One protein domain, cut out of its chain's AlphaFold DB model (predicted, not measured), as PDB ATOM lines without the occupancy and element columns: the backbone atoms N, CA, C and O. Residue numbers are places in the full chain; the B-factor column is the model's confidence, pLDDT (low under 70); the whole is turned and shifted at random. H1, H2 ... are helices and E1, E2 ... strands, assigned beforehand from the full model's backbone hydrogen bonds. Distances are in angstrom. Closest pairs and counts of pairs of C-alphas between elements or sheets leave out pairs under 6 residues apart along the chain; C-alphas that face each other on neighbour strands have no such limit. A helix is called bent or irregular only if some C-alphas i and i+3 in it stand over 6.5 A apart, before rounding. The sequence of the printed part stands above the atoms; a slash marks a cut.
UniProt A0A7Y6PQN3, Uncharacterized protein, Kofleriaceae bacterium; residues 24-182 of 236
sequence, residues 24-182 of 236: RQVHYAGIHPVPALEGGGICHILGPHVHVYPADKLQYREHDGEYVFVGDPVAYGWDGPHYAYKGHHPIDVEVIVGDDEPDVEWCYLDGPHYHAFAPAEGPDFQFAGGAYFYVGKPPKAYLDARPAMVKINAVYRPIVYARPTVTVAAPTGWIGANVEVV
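What this domain is: This is residues 24 to 182 of the 236 residues of an uncharacterized protein of Kofleriaceae bacterium (UniProt A0A7Y6PQN3). Two small, strongly twisted four-stranded sheets make two ends of the body, E2 E1 E4 E3 at one end and E8 E5 E10 E9 from near the middle toward the other, and the strand pair E6 and E7 lies between them, with E7 near E3 and E6 near E10. Short helices sit round these sheets, with H3 over E7, and much of the rest is loop, above all residues 30 to 48 and 157 to 174. The printed part has 159 residues with five named helices and ten named strands, in the order E1 E2 E3 E4 H1 E5 E6 H2 E7 E8 E9 E10 H3 H4 H5; both four-stranded sheets are mixed and E6 with E7 is antiparallel. The class is mixed, helices and strands, though under half of the residues are in named elements. The whole is compact, with a radius of gyration of the C-alphas of 15.2 A and spans of 46 by 35 by 29 A.

Where its parts are: Start with the sheet of E8, residues 112 to 115, E5, residues 83 to 86, E10, residues 131 to 134, and E9, residues 125 to 128. Find C-alpha 83 at (201.211, 206.141, 144.779); from there E5 runs 10.3 A to C-alpha 86. E6, residues 89 to 92, and E7, residues 104 to 107, form the two-stranded sheet. In the other four-stranded sheet find E2, residues 49 to 51, E1, residues 26 to 29, E4, residues 66 to 69, and E3, residues 60 to 63; E1 begins at C-alpha 26, (179.097, 217.003, 156.570). H1 is residues 73 to 76 and H2 residues 94 to 97. H3, residues 140 to 149, is 14.0 A long and irregular, with C-alphas 144 and 147 7.1 A apart. H4 is residues 152 to 156, and H5, residues 175 to 178, ends at C-alpha 178, (208.555, 197.324, 164.619).

How they stand to each other: In the sheet E8 E5 E10 E9, look first at the inner strands E5 and E10: they are parallel at 50 degrees, with N 132 and O 84 2.8 A apart. E8 is antiparallel to E5, N 85 and O 113 being 2.8 A apart, and the hairpin of E9 and E10 has N 133 and O 126 at 2.8 A. H1 and H5 only graze this sheet; the closest C-alphas of H1 and E8 are those of Pro 73 and His 115, 6.5 A apart. Step to E6, where the C-alphas of His 89 and Tyr 134 of E10 are the closest, 5.5 A apart. E6 and E7 are antiparallel, with N 91 and O 105 2.7 A apart. The closest C-alphas of E7 and H3 are those of Trp 106 and Tyr 142, 7.1 A apart, and those of E7 and E3 are Glu 105 and Arg 61, at 7.2 A. In the sheet E2 E1 E4 E3, E1 and E4 are parallel, with N 67 and O 27 2.8 A apart; the hairpins E1 and E2, with N 28 and O 49 at 2.8 A, and E3 and E4, with N 63 and O 66 at 2.8 A, are antiparallel. H2 only grazes this sheet, the C-alphas of Ala 29 and Val 97 being the closest of E1 and H2 at 5.7 A. H1 and H4 are close but not clearly touching, and H3 and H4 meet only through their link. In H4 the O i to N i+4 pair is within hydrogen-bond range, in H3 4 of 6 are, and H1, H2 and H5 are too short for such a pair.

The domain as a whole: The two farthest C-alphas are those of Arg 24 and Ala 169, 47.3 A apart. The printed part has no cut. The links E1 to E2 and H4 to H5 are long, and in the first, residues 32 to 33 pair antiparallel with residues 42 to 43. The mean pLDDT of the printed part is 91.6, and residues 177 to 182 are under 70.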
ATOM      1  N   ARG A  24     171.988 216.830 158.385       82.94
ATOM      2  CA  ARG A  24     173.237 217.492 158.768       82.94
ATOM      3  C   ARG A  24     174.196 217.394 157.584       82.94
ATOM      4  O   ARG A  24     174.558 216.291 157.190       82.94
ATOM      5  N   GLN A  25     174.590 218.544 157.044       93.38
ATOM      6  CA  GLN A  25     175.670 218.610 156.069       93.38
ATOM      7  C   GLN A  25     176.986 218.281 156.772       93.38
ATOM      8  O   GLN A  25     177.249 218.742 157.886       93.38
ATOM      9  N   VAL A  26     177.774 217.432 156.132       95.88
ATOM     10  CA  VAL A  26     179.097 217.003 156.570       95.88
ATOM     11  C   VAL A  26     180.068 217.440 155.489       95.88
ATOM     12  O   VAL A  26     179.836 217.154 154.315       95.88
ATOM     13  N   HIS A  27     181.099 218.173 155.890       96.31
ATOM     14  CA  HIS A  27     182.099 218.730 154.990       96.31
ATOM     15  C   HIS A  27     183.211 217.713 154.761       96.31
ATOM     16  O   HIS A  27     183.625 217.029 155.696       96.31
ATOM     17  N   TYR A  28     183.664 217.610 153.522       96.62
ATOM     18  CA  TYR A  28     184.724 216.718 153.082       96.62
ATOM     19  C   TYR A  28     185.670 217.473 152.159       96.62
ATOM     20  O   TYR A  28     185.249 218.384 151.443       96.62
ATOM     21  N   ALA A  29     186.911 217.014 152.119       95.00
ATOM     22  CA  ALA A  29     187.910 217.464 151.166       95.00
ATOM     23  C   ALA A  29     188.662 216.263 150.587       95.00
ATOM     24  O   ALA A  29     188.835 215.231 151.247       95.00
ATOM     25  N   GLY A  30     189.083 216.394 149.331       94.38
ATOM     26  CA  GLY A  30     189.700 215.315 148.575       94.38
ATOM     27  C   GLY A  30     188.720 214.227 148.136       94.38
ATOM     28  O   GLY A  30     187.542 214.187 148.504       94.38
ATOM     29  N   ILE A  31     189.244 213.294 147.340       96.19
ATOM     30  CA  ILE A  31     188.495 212.097 146.963       96.19
ATOM     31  C   ILE A  31     188.229 211.228 148.191       96.19
ATOM     32  O   ILE A  31     189.087 211.083 149.064       96.19
ATOM     33  N   HIS A  32     187.069 210.581 148.242       97.25
ATOM     34  CA  HIS A  32     186.763 209.662 149.333       97.25
ATOM     35  C   HIS A  32     185.666 208.656 148.973       97.25
ATOM     36  O   HIS A  32     184.857 208.916 148.081       97.25
ATOM     37  N   PRO A  33     185.576 207.515 149.677       97.00
ATOM     38  CA  PRO A  33     184.504 206.551 149.472       97.00
ATOM     39  C   PRO A  33     183.121 207.157 149.709       97.00
ATOM     40  O   PRO A  33     182.933 207.975 150.611       97.00
ATOM     41  N   VAL A  34     182.142 206.708 148.932       96.12
ATOM     42  CA  VAL A  34     180.724 206.937 149.224       96.12
ATOM     43  C   VAL A  34     180.219 205.730 150.021       96.12
ATOM     44  O   VAL A  34     180.492 204.590 149.629       96.12
ATOM     45  N   PRO A  35     179.496 205.915 151.141       93.19
ATOM     46  CA  PRO A  35     178.946 204.795 151.894       93.19
ATOM     47  C   PRO A  35     178.093 203.876 151.013       93.19
ATOM     48  O   PRO A  35     177.350 204.336 150.150       93.19
ATOM     49  N   ALA A  36     178.138 202.565 151.261       91.00
ATOM     50  CA  ALA A  36     177.393 201.588 150.457       91.00
ATOM     51  C   ALA A  36     175.872 201.848 150.436       91.00
ATOM     52  O   ALA A  36     175.218 201.596 149.429       91.00
ATOM     53  N   LEU A  37     175.318 202.380 151.532       91.31
ATOM     54  CA  LEU A  37     173.904 202.763 151.625       91.31
ATOM     55  C   LEU A  37     173.546 203.982 150.759       91.31
ATOM     56  O   LEU A  37     172.380 204.159 150.427       91.31
ATOM     57  N   GLU A  38     174.542 204.775 150.368       93.56
ATOM     58  CA  GLU A  38     174.413 206.007 149.581       93.56
ATOM     59  C   GLU A  38     174.818 205.791 148.108       93.56
ATOM     60  O   GLU A  38     174.997 206.743 147.354       93.56
ATOM     61  N   GLY A  39     174.971 204.530 147.687       92.38
ATOM     62  CA  GLY A  39     175.317 204.142 146.315       92.38
ATOM     63  C   GLY A  39     176.704 203.515 146.157       92.38
ATOM     64  O   GLY A  39     176.944 202.842 145.157       92.38
ATOM     65  N   GLY A  40     177.586 203.643 147.156       93.06
ATOM     66  CA  GLY A  40     178.935 203.078 147.102       93.06
ATOM     67  C   GLY A  40     179.856 203.754 146.076       93.06
ATOM     68  O   GLY A  40     179.508 204.755 145.455       93.06
ATOM     69  N   GLY A  41     181.048 203.184 145.889       94.69
ATOM     70  CA  GLY A  41     182.067 203.732 144.990       94.69
ATOM     71  C   GLY A  41     182.852 204.876 145.630       94.69
ATOM     72  O   GLY A  41     183.089 204.869 146.840       94.69
ATOM     73  N   ILE A  42     183.258 205.851 144.815       96.69
ATOM     74  CA  ILE A  42     184.113 206.958 145.238       96.69
ATOM     75  C   ILE A  42     183.571 208.311 144.756       96.69
ATOM     76  O   ILE A  42     183.052 208.444 143.649       96.69
ATOM     77  N   CYS A  43     183.681 209.323 145.610       96.69
ATOM     78  CA  CYS A  43     183.527 210.725 145.255       96.69
ATOM     79  C   CYS A  43     184.848 211.223 144.656       96.69
ATOM     80  O   CYS A  43     185.897 211.098 145.286       96.69
ATOM     81  N   HIS A  44     184.797 211.796 143.453       95.94
ATOM     82  CA  HIS A  44     185.979 212.278 142.720       95.94
ATOM     83  C   HIS A  44     186.227 213.790 142.893       95.94
ATOM     84  O   HIS A  44     187.062 214.361 142.192       95.94
ATOM     85  N   ILE A  45     185.478 214.467 143.768       94.38
ATOM     86  CA  ILE A  45     185.632 215.909 143.985       94.38
ATOM     87  C   ILE A  45     186.902 216.138 144.806       94.38
ATOM     88  O   ILE A  45     187.025 215.611 145.903       94.38
ATOM     89  N   LEU A  46     187.847 216.906 144.261       90.19
ATOM     90  CA  LEU A  46     189.137 217.157 144.912       90.19
ATOM     91  C   LEU A  46     189.052 218.236 145.997       90.19
ATOM     92  O   LEU A  46     189.650 218.088 147.051       90.19
ATOM     93  N   GLY A  47     188.315 219.317 145.739       90.31
ATOM     94  CA  GLY A  47     188.198 220.424 146.686       90.31
ATOM     95  C   GLY A  47     187.146 220.199 147.781       90.31
ATOM     96  O   GLY A  47     186.445 219.178 147.781       90.31
ATOM     97  N   PRO A  48     186.981 221.198 148.664       93.19
ATOM     98  CA  PRO A  48     185.902 221.271 149.644       93.19
ATOM     99  C   PRO A  48     184.520 220.993 149.050       93.19
ATOM    100  O   PRO A  48     184.117 221.593 148.048       93.19
ATOM    101  N   HIS A  49     183.763 220.097 149.678       96.62
ATOM    102  CA  HIS A  49     182.384 219.788 149.307       96.62
ATOM    103  C   HIS A  49     181.594 219.201 150.484       96.62
ATOM    104  O   HIS A  49     182.128 218.978 151.567       96.62
ATOM    105  N   VAL A  50     180.286 218.986 150.300       96.88
ATOM    106  CA  VAL A  50     179.398 218.510 151.372       96.88
ATOM    107  C   VAL A  50     178.579 217.299 150.960       96.88
ATOM    108  O   VAL A  50     178.106 217.209 149.828       96.88
ATOM    109  N   HIS A  51     178.332 216.419 151.928       96.06
ATOM    110  CA  HIS A  51     177.375 215.318 151.826       96.06
ATOM    111  C   HIS A  51     176.408 215.315 153.012       96.06
ATOM    112  O   HIS A  51     176.608 216.010 154.005       96.06
ATOM    113  N   VAL A  52     175.342 214.519 152.917       93.88
ATOM    114  CA  VAL A  52     174.356 214.322 154.000       93.88
ATOM    115  C   VAL A  52     174.644 213.093 154.867       93.88
ATOM    116  O   VAL A  52     173.917 212.821 155.821       93.88
ATOM    117  N   TYR A  53     175.700 212.348 154.538       92.62
ATOM    118  CA  TYR A  53     176.128 211.151 155.249       92.62
ATOM    119  C   TYR A  53     177.404 211.406 156.068       92.62
ATOM    120  O   TYR A  53     178.236 212.238 155.691       92.62
ATOM    121  N   PRO A  54     177.568 210.711 157.208       92.56
ATOM    122  CA  PRO A  54     178.674 210.949 158.126       92.56
ATOM    123  C   PRO A  54     179.983 210.295 157.672       92.56
ATOM    124  O   PRO A  54     179.975 209.225 157.065       92.56
ATOM    125  N   ALA A  55     181.094 210.906 158.080       94.12
ATOM    126  CA  ALA A  55     182.429 210.336 157.982       94.12
ATOM    127  C   ALA A  55     182.694 209.408 159.177       94.12
ATOM    128  O   ALA A  55     182.371 209.741 160.324       94.12
ATOM    129  N   ASP A  56     183.288 208.239 158.936       92.88
ATOM    130  CA  ASP A  56     183.707 207.348 160.017       92.88
ATOM    131  C   ASP A  56     185.102 207.719 160.543       92.88
ATOM    132  O   ASP A  56     185.995 208.113 159.800       92.88
ATOM    133  N   LYS A  57     185.325 207.555 161.848       91.75
ATOM    134  CA  LYS A  57     186.590 207.968 162.478       91.75
ATOM    135  C   LYS A  57     187.789 207.073 162.152       91.75
ATOM    136  O   LYS A  57     188.899 207.405 162.552       91.75
ATOM    137  N   LEU A  58     187.591 205.910 161.529       95.06
ATOM    138  CA  LEU A  58     188.704 205.024 161.179       95.06
ATOM    139  C   LEU A  58     189.334 205.475 159.865       95.06
ATOM    140  O   LEU A  58     190.557 205.597 159.794       95.06
ATOM    141  N   GLN A  59     188.505 205.749 158.863       95.69
ATOM    142  CA  GLN A  59     188.938 206.077 157.507       95.69
ATOM    143  C   GLN A  59     189.096 207.572 157.241       95.69
ATOM    144  O   GLN A  59     189.740 207.929 156.258       95.69
ATOM    145  N   TYR A  60     188.539 208.422 158.104       96.38
ATOM    146  CA  TYR A  60     188.597 209.870 157.954       96.38
ATOM    147  C   TYR A  60     189.291 210.543 159.136       96.38
ATOM    148  O   TYR A  60     189.294 210.019 160.258       96.38
ATOM    149  N   ARG A  61     189.863 211.717 158.874       93.50
ATOM    150  CA  ARG A  61     190.391 212.653 159.871       93.50
ATOM    151  C   ARG A  61     189.724 214.000 159.701       93.50
ATOM    152  O   ARG A  61     189.295 214.324 158.602       93.50
ATOM    153  N   GLU A  62     189.550 214.702 160.806       91.94
ATOM    154  CA  GLU A  62     188.951 216.030 160.798       91.94
ATOM    155  C   GLU A  62     190.075 217.056 160.721       91.94
ATOM    156  O   GLU A  62     190.990 216.996 161.537       91.94
ATOM    157  N   HIS A  63     189.976 217.976 159.773       89.25
ATOM    158  CA  HIS A  63     190.893 219.087 159.588       89.25
ATOM    159  C   HIS A  63     190.052 220.328 159.284       89.25
ATOM    160  O   HIS A  63     189.255 220.312 158.349       89.25
ATOM    161  N   ASP A  64     190.122 221.344 160.146       89.31
ATOM    162  CA  ASP A  64     189.372 222.605 160.016       89.31
ATOM    163  C   ASP A  64     187.867 222.462 159.711       89.31
ATOM    164  O   ASP A  64     187.231 223.276 159.041       89.31
ATOM    165  N   GLY A  65     187.249 221.426 160.288       90.06
ATOM    166  CA  GLY A  65     185.823 221.127 160.138       90.06
ATOM    167  C   GLY A  65     185.469 220.304 158.895       90.06
ATOM    168  O   GLY A  65     184.294 219.971 158.715       90.06
ATOM    169  N   GLU A  66     186.457 219.930 158.083       93.00
ATOM    170  CA  GLU A  66     186.332 219.042 156.929       93.00
ATOM    171  C   GLU A  66     186.859 217.641 157.249       93.00
ATOM    172  O   GLU A  66     187.781 217.461 158.041       93.00
ATOM    173  N   TYR A  67     186.267 216.617 156.633       96.12
ATOM    174  CA  TYR A  67     186.741 215.244 156.748       96.12
ATOM    175  C   TYR A  67     187.595 214.852 155.544       96.12
ATOM    176  O   TYR A  67     187.094 214.753 154.423       96.12
ATOM    177  N   VAL A  68     188.864 214.546 155.799       95.56
ATOM    178  CA  VAL A  68     189.821 214.048 154.807       95.56
ATOM    179  C   VAL A  68     189.941 212.534 154.894       95.56
ATOM    180  O   VAL A  68     190.011 211.956 155.983       95.56
ATOM    181  N   PHE A  69     189.945 211.863 153.748       97.12
ATOM    182  CA  PHE A  69     190.079 210.412 153.689       97.12
ATOM    183  C   PHE A  69     191.551 209.994 153.731       97.12
ATOM    184  O   PHE A  69     192.349 210.372 152.880       97.12
ATOM    185  N   VAL A  70     191.895 209.154 154.707       96.12
ATOM    186  CA  VAL A  70     193.270 208.680 154.959       96.12
ATOM    187  C   VAL A  70     193.459 207.202 154.618       96.12
ATOM    188  O   VAL A  70     194.400 206.560 155.080       96.12
ATOM    189  N   GLY A  71     192.515 206.623 153.882       96.62
ATOM    190  CA  GLY A  71     192.542 205.224 153.477       96.62
ATOM    191  C   GLY A  71     193.081 205.005 152.063       96.62
ATOM    192  O   GLY A  71     193.624 205.911 151.437       96.62
ATOM    193  N   ASP A  72     192.883 203.789 151.557       98.06
ATOM    194  CA  ASP A  72     193.252 203.385 150.203       98.06
ATOM    195  C   ASP A  72     192.065 203.587 149.247       98.06
ATOM    196  O   ASP A  72     191.083 202.838 149.322       98.06
ATOM    197  N   PRO A  73     192.113 204.592 148.352       97.56
ATOM    198  CA  PRO A  73     190.983 204.932 147.497       97.56
ATOM    199  C   PRO A  73     190.772 203.899 146.378       97.56
ATOM    200  O   PRO A  73     189.658 203.755 145.872       97.56
ATOM    201  N   VAL A  74     191.801 203.117 146.021       98.12
ATOM    202  CA  VAL A  74     191.707 202.074 144.983       98.12
ATOM    203  C   VAL A  74     190.808 200.931 145.453       98.12
ATOM    204  O   VAL A  74     190.089 200.337 144.650       98.12
ATOM    205  N   ALA A  75     190.747 200.681 146.764       97.44
ATOM    206  CA  ALA A  75     189.801 199.732 147.356       97.44
ATOM    207  C   ALA A  75     188.327 200.087 147.073       97.44
ATOM    208  O   ALA A  75     187.460 199.216 147.134       97.44
ATOM    209  N   TYR A  76     188.051 201.349 146.735       97.19
ATOM    210  CA  TYR A  76     186.716 201.884 146.473       97.19
ATOM    211  C   TYR A  76     186.496 202.277 145.007       97.19
ATOM    212  O   TYR A  76     185.478 202.884 144.679       97.19
ATOM    213  N   GLY A  77     187.416 201.886 144.119       96.06
ATOM    214  CA  GLY A  77     187.278 202.087 142.679       96.06
ATOM    215  C   GLY A  77     187.950 203.345 142.134       96.06
ATOM    216  O   GLY A  77     187.661 203.713 141.000       96.06
ATOM    217  N   TRP A  78     188.843 203.992 142.889       97.06
ATOM    218  CA  TRP A  78     189.711 205.022 142.314       97.06
ATOM    219  C   TRP A  78     190.618 204.441 141.231       97.06
ATOM    220  O   TRP A  78     191.363 203.491 141.478       97.06
ATOM    221  N   ASP A  79     190.582 205.053 140.055       95.81
ATOM    222  CA  ASP A  79     191.377 204.693 138.881       95.81
ATOM    223  C   ASP A  79     192.329 205.814 138.426       95.81
ATOM    224  O   ASP A  79     193.104 205.626 137.487       95.81
ATOM    225  N   GLY A  80     192.303 206.968 139.096       95.19
ATOM    226  CA  GLY A  80     193.208 208.079 138.820       95.19
ATOM    227  C   GLY A  80     194.627 207.867 139.369       95.19
ATOM    228  O   GLY A  80     194.980 206.766 139.813       95.19
ATOM    229  N   PRO A  81     195.473 208.917 139.345       95.25
ATOM    230  CA  PRO A  81     196.838 208.849 139.857       95.25
ATOM    231  C   PRO A  81     196.885 208.322 141.290       95.25
ATOM    232  O   PRO A  81     196.088 208.725 142.139       95.25
ATOM    233  N   HIS A  82     197.808 207.403 141.547       96.69
ATOM    234  CA  HIS A  82     197.987 206.814 142.862       96.69
ATOM    235  C   HIS A  82     199.429 206.364 143.083       96.69
ATOM    236  O   HIS A  82     200.136 205.971 142.155       96.69
ATOM    237  N   TYR A  83     199.849 206.400 144.341       97.88
ATOM    238  CA  TYR A  83     201.211 206.141 144.779       97.88
ATOM    239  C   TYR A  83     201.185 205.040 145.828       97.88
ATOM    240  O   TYR A  83     200.328 205.034 146.711       97.88
ATOM    241  N   ALA A  84     202.083 204.066 145.697       98.06
ATOM    242  CA  ALA A  84     202.131 202.943 146.618       98.06
ATOM    243  C   ALA A  84     202.904 203.316 147.882       98.06
ATOM    244  O   ALA A  84     204.017 203.835 147.813       98.06
ATOM    245  N   TYR A  85     202.351 202.951 149.027       97.69
ATOM    246  CA  TYR A  85     202.976 203.055 150.336       97.69
ATOM    247  C   TYR A  85     203.063 201.672 150.968       97.69
ATOM    248  O   TYR A  85     202.304 200.759 150.626       97.69
ATOM    249  N   LYS A  86     204.000 201.495 151.899       95.75
ATOM    250  CA  LYS A  86     204.178 200.248 152.641       95.75
ATOM    251  C   LYS A  86     204.057 200.482 154.148       95.75
ATOM    252  O   LYS A  86     204.973 201.005 154.783       95.75
ATOM    253  N   GLY A  87     202.985 199.942 154.731       94.75
ATOM    254  CA  GLY A  87     202.702 200.023 156.165       94.75
ATOM    255  C   GLY A  87     202.328 201.435 156.605       94.75
ATOM    256  O   GLY A  87     202.105 202.302 155.774       94.75
ATOM    257  N   HIS A  88     202.265 201.667 157.911       96.31
ATOM    258  CA  HIS A  88     201.835 202.955 158.453       96.31
ATOM    259  C   HIS A  88     202.783 204.090 158.046       96.31
ATOM    260  O   HIS A  88     203.988 203.868 157.895       96.31
ATOM    261  N   HIS A  89     202.250 205.303 157.925       96.50
ATOM    262  CA  HIS A  89     203.026 206.504 157.623       96.50
ATOM    263  C   HIS A  89     202.233 207.781 157.950       96.50
ATOM    264  O   HIS A  89     200.998 207.717 158.032       96.50
ATOM    265  N   PRO A  90     202.918 208.926 158.139       95.81
ATOM    266  CA  PRO A  90     202.258 210.220 158.193       95.81
ATOM    267  C   PRO A  90     201.653 210.583 156.831       95.81
ATOM    268  O   PRO A  90     202.088 210.092 155.786       95.81
ATOM    269  N   ILE A  91     200.636 211.427 156.873       94.19
ATOM    270  CA  ILE A  91     199.993 212.069 155.737       94.19
ATOM    271  C   ILE A  91     199.996 213.558 156.040       94.19
ATOM    272  O   ILE A  91     199.398 213.972 157.031       94.19
ATOM    273  N   ASP A  92     200.644 214.318 155.176       92.19
ATOM    274  CA  ASP A  92     200.591 215.774 155.190       92.19
ATOM    275  C   ASP A  92     199.202 216.177 154.663       92.19
ATOM    276  O   ASP A  92     198.840 215.862 153.527       92.19
ATOM    277  N   VAL A  93     198.342 216.726 155.517       90.06
ATOM    278  CA  VAL A  93     196.927 216.964 155.187       90.06
ATOM    279  C   VAL A  93     196.799 218.016 154.091       90.06
ATOM    280  O   VAL A  93     195.932 217.883 153.221       90.06
ATOM    281  N   GLU A  94     197.722 218.974 154.049       87.06
ATOM    282  CA  GLU A  94     197.817 220.014 153.030       87.06
ATOM    283  C   GLU A  94     197.900 219.437 151.605       87.06
ATOM    284  O   GLU A  94     197.366 220.024 150.664       87.06
ATOM    285  N   VAL A  95     198.467 218.233 151.412       84.81
ATOM    286  CA  VAL A  95     198.512 217.596 150.079       84.81
ATOM    287  C   VAL A  95     197.153 217.047 149.627       84.81
ATOM    288  O   VAL A  95     196.989 216.688 148.459       84.81
ATOM    289  N   ILE A  96     196.180 216.972 150.540       85.69
ATOM    290  CA  ILE A  96     194.790 216.586 150.276       85.69
ATOM    291  C   ILE A  96     193.910 217.827 150.124       85.69
ATOM    292  O   ILE A  96     193.154 217.910 149.157       85.69
ATOM    293  N   VAL A  97     193.980 218.759 151.082       84.94
ATOM    294  CA  VAL A  97     193.082 219.927 151.142       84.94
ATOM    295  C   VAL A  97     193.556 221.089 150.266       84.94
ATOM    296  O   VAL A  97     192.731 221.859 149.772       84.94
ATOM    297  N   GLY A  98     194.859 221.165 149.981       79.69
ATOM    298  CA  GLY A  98     195.460 222.192 149.132       79.69
ATOM    299  C   GLY A  98     195.577 223.565 149.795       79.69
ATOM    300  O   GLY A  98     195.495 224.570 149.086       79.69
ATOM    301  N   ASP A  99     195.722 223.612 151.119       81.38
ATOM    302  CA  ASP A  99     196.050 224.824 151.870       81.38
ATOM    303  C   ASP A  99     197.551 224.899 152.205       81.38
ATOM    304  O   ASP A  99     198.353 224.089 151.735       81.38
ATOM    305  N   ASP A 100     197.934 225.931 152.958       82.50
ATOM    306  CA  ASP A 100     199.322 226.193 153.353       82.50
ATOM    307  C   ASP A 100     199.570 225.894 154.849       82.50
ATOM    308  O   ASP A 100     200.635 226.234 155.376       82.50
ATOM    309  N   GLU A 101     198.597 225.306 155.555       82.19
ATOM    310  CA  GLU A 101     198.688 225.049 156.995       82.19
ATOM    311  C   GLU A 101     199.245 223.639 157.235       82.19
ATOM    312  O   GLU A 101     198.596 222.648 156.902       82.19
ATOM    313  N   PRO A 102     200.453 223.503 157.816       83.62
ATOM    314  CA  PRO A 102     201.062 222.194 157.991       83.62
ATOM    315  C   PRO A 102     200.305 221.396 159.053       83.62
ATOM    316  O   PRO A 102     200.324 221.747 160.239       83.62
ATOM    317  N   ASP A 103     199.714 220.278 158.647       88.12
ATOM    318  CA  ASP A 103     199.056 219.345 159.551       88.12
ATOM    319  C   ASP A 103     199.377 217.904 159.165       88.12
ATOM    320  O   ASP A 103     199.426 217.534 157.997       88.12
ATOM    321  N   VAL A 104     199.619 217.067 160.170       91.44
ATOM    322  CA  VAL A 104     200.078 215.697 159.954       91.44
ATOM    323  C   VAL A 104     199.118 214.723 160.593       91.44
ATOM    324  O   VAL A 104     199.101 214.510 161.809       91.44
ATOM    325  N   GLU A 105     198.415 214.018 159.725       92.62
ATOM    326  CA  GLU A 105     197.612 212.868 160.081       92.62
ATOM    327  C   GLU A 105     198.352 211.560 159.818       92.62
ATOM    328  O   GLU A 105     199.494 211.534 159.364       92.62
ATOM    329  N   TRP A 106     197.741 210.431 160.179       94.62
ATOM    330  CA  TRP A 106     198.383 209.122 160.037       94.62
ATOM    331  C   TRP A 106     197.497 208.085 159.352       94.62
ATOM    332  O   TRP A 106     196.354 207.834 159.763       94.62
ATOM    333  N   CYS A 107     198.096 207.398 158.374       95.62
ATOM    334  CA  CYS A 107     197.603 206.139 157.839       95.62
ATOM    335  C   CYS A 107     198.015 204.980 158.757       95.62
ATOM    336  O   CYS A 107     199.183 204.831 159.127       95.62
ATOM    337  N   TYR A 108     197.050 204.120 159.090       96.69
ATOM    338  CA  TYR A 108     197.245 202.930 159.930       96.69
ATOM    339  C   TYR A 108     196.945 201.625 159.171       96.69
ATOM    340  O   TYR A 108     196.577 200.618 159.781       96.69
ATOM    341  N   LEU A 109     197.039 201.643 157.837       96.75
ATOM    342  CA  LEU A 109     196.865 200.449 157.013       96.75
ATOM    343  C   LEU A 109     198.113 199.564 157.055       96.75
ATOM    344  O   LEU A 109     199.222 199.995 156.740       96.75
ATOM    345  N   ASP A 110     197.910 198.295 157.395       94.19
ATOM    346  CA  ASP A 110     198.956 197.284 157.361       94.19
ATOM    347  C   ASP A 110     199.320 196.946 155.907       94.19
ATOM    348  O   ASP A 110     198.469 196.875 155.013       94.19
ATOM    349  N   GLY A 111     200.601 196.656 155.677       93.12
ATOM    350  CA  GLY A 111     201.096 196.202 154.381       93.12
ATOM    351  C   GLY A 111     201.005 197.246 153.253       93.12
ATOM    352  O   GLY A 111     200.831 198.439 153.504       93.12
ATOM    353  N   PRO A 112     201.198 196.821 151.989       96.06
ATOM    354  CA  PRO A 112     201.178 197.725 150.841       96.06
ATOM    355  C   PRO A 112     199.773 198.266 150.574       96.06
ATOM    356  O   PRO A 112     198.838 197.468 150.562       96.06
ATOM    357  N   HIS A 113     199.617 199.561 150.327       98.25
ATOM    358  CA  HIS A 113     198.353 200.205 149.941       98.25
ATOM    359  C   HIS A 113     198.621 201.439 149.066       98.25
ATOM    360  O   HIS A 113     199.782 201.784 148.842       98.25
ATOM    361  N   TYR A 114     197.570 202.069 148.546       98.31
ATOM    362  CA  TYR A 114     197.674 203.260 147.702       98.31
ATOM    363  C   TYR A 114     197.135 204.527 148.373       98.31
ATOM    364  O   TYR A 114     196.205 204.452 149.164       98.31
ATOM    365  N   HIS A 115     197.669 205.683 147.980       97.44
ATOM    366  CA  HIS A 115     197.060 207.003 148.178       97.44
ATOM    367  C   HIS A 115     197.030 207.774 146.854       97.44
ATOM    368  O   HIS A 115     197.801 207.469 145.948       97.44
ATOM    369  N   ALA A 116     196.150 208.773 146.729       95.12
ATOM    370  CA  ALA A 116     196.030 209.608 145.522       95.12
ATOM    371  C   ALA A 116     197.115 210.695 145.397       95.12
ATOM    372  O   ALA A 116     197.193 211.396 144.392       95.12
ATOM    373  N   PHE A 117     197.964 210.813 146.411       93.81
ATOM    374  CA  PHE A 117     199.035 211.791 146.526       93.81
ATOM    375  C   PHE A 117     200.357 211.078 146.826       93.81
ATOM    376  O   PHE A 117     200.369 209.954 147.331       93.81
ATOM    377  N   ALA A 118     201.459 211.725 146.460       93.62
ATOM    378  CA  ALA A 118     202.801 211.344 146.883       93.62
ATOM    379  C   ALA A 118     203.083 211.952 148.272       93.62
ATOM    380  O   ALA A 118     202.405 212.909 148.648       93.62
ATOM    381  N   PRO A 119     204.048 211.428 149.052       91.62
ATOM    382  CA  PRO A 119     204.417 212.071 150.310       91.62
ATOM    383  C   PRO A 119     205.072 213.428 150.030       91.62
ATOM    384  O   PRO A 119     205.658 213.601 148.954       91.62
ATOM    385  N   ALA A 120     205.038 214.354 150.994       85.44
ATOM    386  CA  ALA A 120     205.868 215.546 150.896       85.44
ATOM    387  C   ALA A 120     207.353 215.164 150.784       85.44
ATOM    388  O   ALA A 120     207.805 214.105 151.244       85.44
ATOM    389  N   GLU A 121     208.134 216.032 150.142       81.25
ATOM    390  CA  GLU A 121     209.568 215.816 150.005       81.25
ATOM    391  C   GLU A 121     210.243 215.841 151.383       81.25
ATOM    392  O   GLU A 121     210.113 216.796 152.146       81.25
ATOM    393  N   GLY A 122     211.002 214.795 151.711       81.25
ATOM    394  CA  GLY A 122     211.677 214.720 153.001       81.25
ATOM    395  C   GLY A 122     212.512 213.454 153.195       81.25
ATOM    396  O   GLY A 122     212.375 212.487 152.444       81.25
ATOM    397  N   PRO A 123     213.392 213.438 154.213       83.31
ATOM    398  CA  PRO A 123     214.288 212.310 154.478       83.31
ATOM    399  C   PRO A 123     213.579 211.100 155.102       83.31
ATOM    400  O   PRO A 123     214.144 210.007 155.142       83.31
ATOM    401  N   ASP A 124     212.357 211.288 155.602       94.38
ATOM    402  CA  ASP A 124     211.646 210.282 156.391       94.38
ATOM    403  C   ASP A 124     210.903 209.246 155.539       94.38
ATOM    404  O   ASP A 124     210.428 208.240 156.074       94.38
ATOM    405  N   PHE A 125     210.853 209.444 154.219       95.56
ATOM    406  CA  PHE A 125     210.366 208.458 153.261       95.56
ATOM    407  C   PHE A 125     211.496 207.943 152.375       95.56
ATOM    408  O   PHE A 125     212.243 208.701 151.763       95.56
ATOM    409  N   GLN A 126     211.580 206.621 152.248       95.12
ATOM    410  CA  GLN A 126     212.449 205.963 151.278       95.12
ATOM    411  C   GLN A 126     211.617 205.254 150.221       95.12
ATOM    412  O   GLN A 126     210.721 204.474 150.540       95.12
ATOM    413  N   PHE A 127     211.933 205.504 148.953       94.50
ATOM    414  CA  PHE A 127     211.295 204.823 147.836       94.50
ATOM    415  C   PHE A 127     212.081 203.562 147.464       94.50
ATOM    416  O   PHE A 127     213.256 203.633 147.105       94.50
ATOM    417  N   ALA A 128     211.437 202.399 147.540       93.19
ATOM    418  CA  ALA A 128     212.049 201.121 147.195       93.19
ATOM    419  C   ALA A 128     211.005 200.164 146.610       93.19
ATOM    420  O   ALA A 128     209.874 200.094 147.078       93.19
ATOM    421  N   GLY A 129     211.371 199.407 145.569       91.12
ATOM    422  CA  GLY A 129     210.482 198.389 144.988       91.12
ATOM    423  C   GLY A 129     209.108 198.912 144.562       91.12
ATOM    424  O   GLY A 129     208.129 198.179 144.670       91.12
ATOM    425  N   GLY A 130     209.042 200.174 144.127       94.25
ATOM    426  CA  GLY A 130     207.813 200.813 143.665       94.25
ATOM    427  C   GLY A 130     206.925 201.406 144.760       94.25
ATOM    428  O   GLY A 130     205.840 201.860 144.423       94.25
ATOM    429  N   ALA A 131     207.344 201.408 146.031       96.94
ATOM    430  CA  ALA A 131     206.557 201.951 147.137       96.94
ATOM    431  C   ALA A 131     207.374 202.857 148.069       96.94
ATOM    432  O   ALA A 131     208.587 202.692 148.221       96.94
ATOM    433  N   TYR A 132     206.683 203.783 148.730       97.44
ATOM    434  CA  TYR A 132     207.215 204.625 149.792       97.44
ATOM    435  C   TYR A 132     207.168 203.902 151.142       97.44
ATOM    436  O   TYR A 132     206.139 203.365 151.557       97.44
ATOM    437  N   PHE A 133     208.297 203.905 151.843       96.44
ATOM    438  CA  PHE A 133     208.465 203.364 153.185       96.44
ATOM    439  C   PHE A 133     208.754 204.512 154.139       96.44
ATOM    440  O   PHE A 133     209.757 205.204 153.967       96.44
ATOM    441  N   TYR A 134     207.930 204.681 155.171       96.38
ATOM    442  CA  TYR A 134     208.257 205.612 156.244       96.38
ATOM    443  C   TYR A 134     209.325 205.003 157.163       96.38
ATOM    444  O   TYR A 134     209.135 203.925 157.742       96.38
ATOM    445  N   VAL A 135     210.464 205.683 157.263       95.19
ATOM    446  CA  VAL A 135     211.643 205.292 158.056       95.19
ATOM    447  C   VAL A 135     211.934 206.270 159.198       95.19
ATOM    448  O   VAL A 135     212.873 206.061 159.968       95.19
ATOM    449  N   GLY A 136     211.138 207.336 159.310       92.88
ATOM    450  CA  GLY A 136     211.233 208.312 160.388       92.88
ATOM    451  C   GLY A 136     210.819 207.746 161.749       92.88
ATOM    452  O   GLY A 136     210.242 206.660 161.881       92.88
ATOM    453  N   LYS A 137     211.112 208.505 162.807       91.25
ATOM    454  CA  LYS A 137     210.708 208.136 164.167       91.25
ATOM    455  C   LYS A 137     209.233 208.499 164.382       91.25
ATOM    456  O   LYS A 137     208.907 209.683 164.350       91.25
ATOM    457  N   PRO A 138     208.353 207.536 164.709       90.62
ATOM    458  CA  PRO A 138     206.955 207.853 164.958       90.62
ATOM    459  C   PRO A 138     206.790 208.738 166.212       90.62
ATOM    460  O   PRO A 138     207.431 208.471 167.241       90.62
ATOM    461  N   PRO A 139     205.918 209.762 166.173       93.25
ATOM    462  CA  PRO A 139     205.640 210.623 167.314       93.25
ATOM    463  C   PRO A 139     204.809 209.891 168.375       93.25
ATOM    464  O   PRO A 139     204.151 208.882 168.110       93.25
ATOM    465  N   LYS A 140     204.783 210.436 169.599       94.12
ATOM    466  CA  LYS A 140     203.973 209.880 170.695       94.12
ATOM    467  C   LYS A 140     202.482 209.816 170.336       94.12
ATOM    468  O   LYS A 140     201.844 208.814 170.635       94.12
ATOM    469  N   ALA A 141     201.959 210.838 169.655       92.81
ATOM    470  CA  ALA A 141     200.559 210.893 169.233       92.81
ATOM    471  C   ALA A 141     200.158 209.675 168.380       92.81
ATOM    472  O   ALA A 141     199.138 209.044 168.648       92.81
ATOM    473  N   TYR A 142     201.013 209.267 167.434       94.31
ATOM    474  CA  TYR A 142     200.811 208.040 166.664       94.31
ATOM    475  C   TYR A 142     200.781 206.800 167.565       94.31
ATOM    476  O   TYR A 142     199.893 205.960 167.435       94.31
ATOM    477  N   LEU A 143     201.734 206.672 168.497       94.50
ATOM    478  CA  LEU A 143     201.807 205.510 169.390       94.50
ATOM    479  C   LEU A 143     200.554 205.385 170.265       94.50
ATOM    480  O   LEU A 143     200.055 204.276 170.456       94.50
ATOM    481  N   ASP A 144     200.040 206.515 170.751       95.81
ATOM    482  CA  ASP A 144     198.839 206.581 171.584       95.81
ATOM    483  C   ASP A 144     197.567 206.256 170.780       95.81
ATOM    484  O   ASP A 144     196.699 205.524 171.260       95.81
ATOM    485  N   ALA A 145     197.454 206.764 169.548       94.44
ATOM    486  CA  ALA A 145     196.287 206.560 168.687       94.44
ATOM    487  C   ALA A 145     196.252 205.167 168.036       94.44
ATOM    488  O   ALA A 145     195.172 204.614 167.786       94.44
ATOM    489  N   ARG A 146     197.423 204.561 167.792       94.56
ATOM    490  CA  ARG A 146     197.576 203.303 167.049       94.56
ATOM    491  C   ARG A 146     196.632 202.187 167.512       94.56
ATOM    492  O   ARG A 146     195.977 201.624 166.639       94.56
ATOM    493  N   PRO A 147     196.485 201.844 168.810       95.19
ATOM    494  CA  PRO A 147     195.609 200.744 169.235       95.19
ATOM    495  C   PRO A 147     194.141 200.912 168.811       95.19
ATOM    496  O   PRO A 147     193.435 199.923 168.602       95.19
ATOM    497  N   ALA A 148     193.672 202.154 168.679       96.31
ATOM    498  CA  ALA A 148     192.332 202.447 168.189       96.31
ATOM    499  C   ALA A 148     192.280 202.445 166.655       96.31
ATOM    500  O   ALA A 148     191.372 201.840 166.085       96.31
ATOM    501  N   MET A 149     193.258 203.077 166.003       96.62
ATOM    502  CA  MET A 149     193.220 203.338 164.562       96.62
ATOM    503  C   MET A 149     193.576 202.130 163.691       96.62
ATOM    504  O   MET A 149     193.016 201.991 162.609       96.62
ATOM    505  N   VAL A 150     194.381 201.173 164.177       96.12
ATOM    506  CA  VAL A 150     194.683 199.925 163.432       96.12
ATOM    507  C   VAL A 150     193.448 199.077 163.122       96.12
ATOM    508  O   VAL A 150     193.499 198.188 162.271       96.12
ATOM    509  N   LYS A 151     192.313 199.360 163.773       97.25
ATOM    510  CA  LYS A 151     191.016 198.751 163.455       97.25
ATOM    511  C   LYS A 151     190.552 199.065 162.031       97.25
ATOM    512  O   LYS A 151     189.721 198.319 161.520       97.25
ATOM    513  N   ILE A 152     191.120 200.079 161.369       97.06
ATOM    514  CA  ILE A 152     190.908 200.334 159.940       97.06
ATOM    515  C   ILE A 152     191.171 199.077 159.094       97.06
ATOM    516  O   ILE A 152     190.407 198.783 158.183       97.06
ATOM    517  N   ASN A 153     192.145 198.234 159.455       97.31
ATOM    518  CA  ASN A 153     192.427 196.989 158.731       97.31
ATOM    519  C   ASN A 153     191.238 196.012 158.710       97.31
ATOM    520  O   ASN A 153     191.092 195.225 157.774       97.31
ATOM    521  N   ALA A 154     190.345 196.070 159.704       97.12
ATOM    522  CA  ALA A 154     189.118 195.277 159.699       97.12
ATOM    523  C   ALA A 154     188.107 195.757 158.642       97.12
ATOM    524  O   ALA A 154     187.357 194.922 158.136       97.12
ATOM    525  N   VAL A 155     188.123 197.051 158.296       95.88
ATOM    526  CA  VAL A 155     187.307 197.653 157.224       95.88
ATOM    527  C   VAL A 155     187.773 197.170 155.851       95.88
ATOM    528  O   VAL A 155     186.944 196.821 155.021       95.88
ATOM    529  N   TYR A 156     189.089 197.063 155.640       96.50
ATOM    530  CA  TYR A 156     189.671 196.653 154.353       96.50
ATOM    531  C   TYR A 156     189.691 195.142 154.135       96.50
ATOM    532  O   TYR A 156     189.665 194.685 152.997       96.50
ATOM    533  N   ARG A 157     189.717 194.341 155.205       96.19
ATOM    534  CA  ARG A 157     189.764 192.874 155.121       96.19
ATOM    535  C   ARG A 157     188.697 192.229 154.210       96.19
ATOM    536  O   ARG A 157     189.054 191.259 153.545       96.19
ATOM    537  N   PRO A 158     187.418 192.660 154.190       95.81
ATOM    538  CA  PRO A 158     186.417 192.093 153.284       95.81
ATOM    539  C   PRO A 158     186.480 192.634 151.845       95.81
ATOM    540  O   PRO A 158     185.778 192.102 150.988       95.81
ATOM    541  N   ILE A 159     187.267 193.678 151.568       94.94
ATOM    542  CA  ILE A 159     187.308 194.331 150.257       94.94
ATOM    543  C   ILE A 159     188.302 193.596 149.354       94.94
ATOM    544  O   ILE A 159     189.474 193.435 149.695       94.94
ATOM    545  N   VAL A 160     187.840 193.152 148.185       94.56
ATOM    546  CA  VAL A 160     188.680 192.483 147.185       94.56
ATOM    547  C   VAL A 160     189.108 193.503 146.138       94.56
ATOM    548  O   VAL A 160     188.280 193.985 145.374       94.56
ATOM    549  N   TYR A 161     190.402 193.813 146.095       95.81
ATOM    550  CA  TYR A 161     190.985 194.738 145.125       95.81
ATOM    551  C   TYR A 161     192.477 194.444 144.915       95.81
ATOM    552  O   TYR A 161     193.097 193.708 145.691       95.81
ATOM    553  N   ALA A 162     193.058 194.998 143.850       94.56
ATOM    554  CA  ALA A 162     194.483 194.864 143.574       94.56
ATOM    555  C   ALA A 162     195.291 195.810 144.475       94.56
ATOM    556  O   ALA A 162     195.233 197.027 144.329       94.56
ATOM    557  N   ARG A 163     196.057 195.237 145.408       94.62
ATOM    558  CA  ARG A 163     197.007 195.971 146.256       94.62
ATOM    559  C   ARG A 163     198.367 196.103 145.564       94.62
ATOM    560  O   ARG A 163     198.698 195.248 144.736       94.62
ATOM    561  N   PRO A 164     199.196 197.098 145.933       95.56
ATOM    562  CA  PRO A 164     200.536 197.190 145.383       95.56
ATOM    563  C   PRO A 164     201.354 195.953 145.749       95.56
ATOM    564  O   PRO A 164     201.309 195.450 146.874       95.56
ATOM    565  N   THR A 165     202.131 195.463 144.790       93.00
ATOM    566  CA  THR A 165     203.061 194.355 145.012       93.00
ATOM    567  C   THR A 165     204.447 194.921 145.288       93.00
ATOM    568  O   THR A 165     205.008 195.613 144.448       93.00
ATOM    569  N   VAL A 166     205.004 194.613 146.462       91.19
ATOM    570  CA  VAL A 166     206.327 195.089 146.896       91.19
ATOM    571  C   VAL A 166     207.214 193.874 147.156       91.19
ATOM    572  O   VAL A 166     206.978 193.134 148.110       91.19
ATOM    573  N   THR A 167     208.211 193.645 146.295       89.81
ATOM    574  CA  THR A 167     209.064 192.434 146.303       89.81
ATOM    575  C   THR A 167     210.500 192.683 146.764       89.81
ATOM    576  O   THR A 167     211.345 191.797 146.654       89.81
ATOM    577  N   VAL A 168     210.802 193.884 147.249       88.62
ATOM    578  CA  VAL A 168     212.126 194.241 147.774       88.62
ATOM    579  C   VAL A 168     212.186 194.049 149.286       88.62
ATOM    580  O   VAL A 168     211.159 194.056 149.966       88.62
ATOM    581  N   ALA A 169     213.401 193.911 149.819       88.56
ATOM    582  CA  ALA A 169     213.613 193.995 151.257       88.56
ATOM    583  C   ALA A 169     213.198 195.387 151.762       88.56
ATOM    584  O   ALA A 169     213.486 196.394 151.112       88.56
ATOM    585  N   ALA A 170     212.527 195.438 152.915       88.62
ATOM    586  CA  ALA A 170     212.191 196.709 153.541       88.62
ATOM    587  C   ALA A 170     213.480 197.458 153.935       88.62
ATOM    588  O   ALA A 170     214.407 196.818 154.447       88.62
ATOM    589  N   PRO A 171     213.556 198.784 153.733       90.56
ATOM    590  CA  PRO A 171     214.712 199.558 154.156       90.56
ATOM    591  C   PRO A 171     214.929 199.525 155.673       90.56
ATOM    592  O   PRO A 171     213.987 199.385 156.461       90.56
ATOM    593  N   THR A 172     216.183 199.700 156.094       88.81
ATOM    594  CA  THR A 172     216.536 199.845 157.511       88.81
ATOM    595  C   THR A 172     215.790 201.028 158.122       88.81
ATOM    596  O   THR A 172     215.779 202.116 157.557       88.81
ATOM    597  N   GLY A 173     215.192 200.820 159.296       87.00
ATOM    598  CA  GLY A 173     214.424 201.853 159.994       87.00
ATOM    599  C   GLY A 173     212.948 201.914 159.602       87.00
ATOM    600  O   GLY A 173     212.204 202.645 160.248       87.00
ATOM    601  N   TRP A 174     212.493 201.117 158.623       91.75
ATOM    602  CA  TRP A 174     211.070 201.053 158.281       91.75
ATOM    603  C   TRP A 174     210.222 200.731 159.510       91.75
ATOM    604  O   TRP A 174     210.409 199.703 160.170       91.75
ATOM    605  N   ILE A 175     209.245 201.592 159.795       87.75
ATOM    606  CA  ILE A 175     208.466 201.476 161.029       87.75
ATOM    607  C   ILE A 175     207.642 200.188 161.088       87.75
ATOM    608  O   ILE A 175     207.374 199.681 162.177       87.75
ATOM    609  N   GLY A 176     207.303 199.609 159.933       77.88
ATOM    610  CA  GLY A 176     206.584 198.343 159.848       77.88
ATOM    611  C   GLY A 176     207.357 197.150 160.408       77.88
ATOM    612  O   GLY A 176     206.733 196.244 160.951       77.88
ATOM    613  N   ALA A 177     208.695 197.180 160.415       66.25
ATOM    614  CA  ALA A 177     209.498 196.142 161.066       66.25
ATOM    615  C   ALA A 177     209.263 196.098 162.589       66.25
ATOM    616  O   ALA A 177     209.342 195.037 163.200       66.25
ATOM    617  N   ASN A 178     208.901 197.231 163.198       55.16
ATOM    618  CA  ASN A 178     208.555 197.324 164.619       55.16
ATOM    619  C   ASN A 178     207.069 197.007 164.900       55.16
ATOM    620  O   ASN A 178     206.671 196.866 166.054       55.16
ATOM    621  N   VAL A 179     206.239 196.913 163.855       54.09
ATOM    622  CA  VAL A 179     204.766 196.830 163.921       54.09
ATOM    623  C   VAL A 179     204.265 195.440 163.487       54.09
ATOM    624  O   VAL A 179     203.356 194.910 164.125       54.09
ATOM    625  N   GLU A 180     204.879 194.808 162.477       46.78
ATOM    626  CA  GLU A 180     204.501 193.478 161.958       46.78
ATOM    627  C   GLU A 180     204.908 192.321 162.892       46.78
ATOM    628  O   GLU A 180     204.235 191.288 162.904       46.78
ATOM    629  N   VAL A 181     205.932 192.489 163.745       37.00
ATOM    630  CA  VAL A 181     206.425 191.441 164.674       37.00
ATOM    631  C   VAL A 181     205.375 191.016 165.716       37.00
ATOM    632  O   VAL A 181     205.445 189.913 166.255       37.00
ATOM    633  N   VAL A 182     204.341 191.826 165.962       37.06
ATOM    634  CA  VAL A 182     203.257 191.483 166.904       37.06
ATOM    635  C   VAL A 182     202.217 190.532 166.284       37.06
ATOM    636  O   VAL A 182     201.434 189.918 167.007       37.06
TER     637      VAL A 182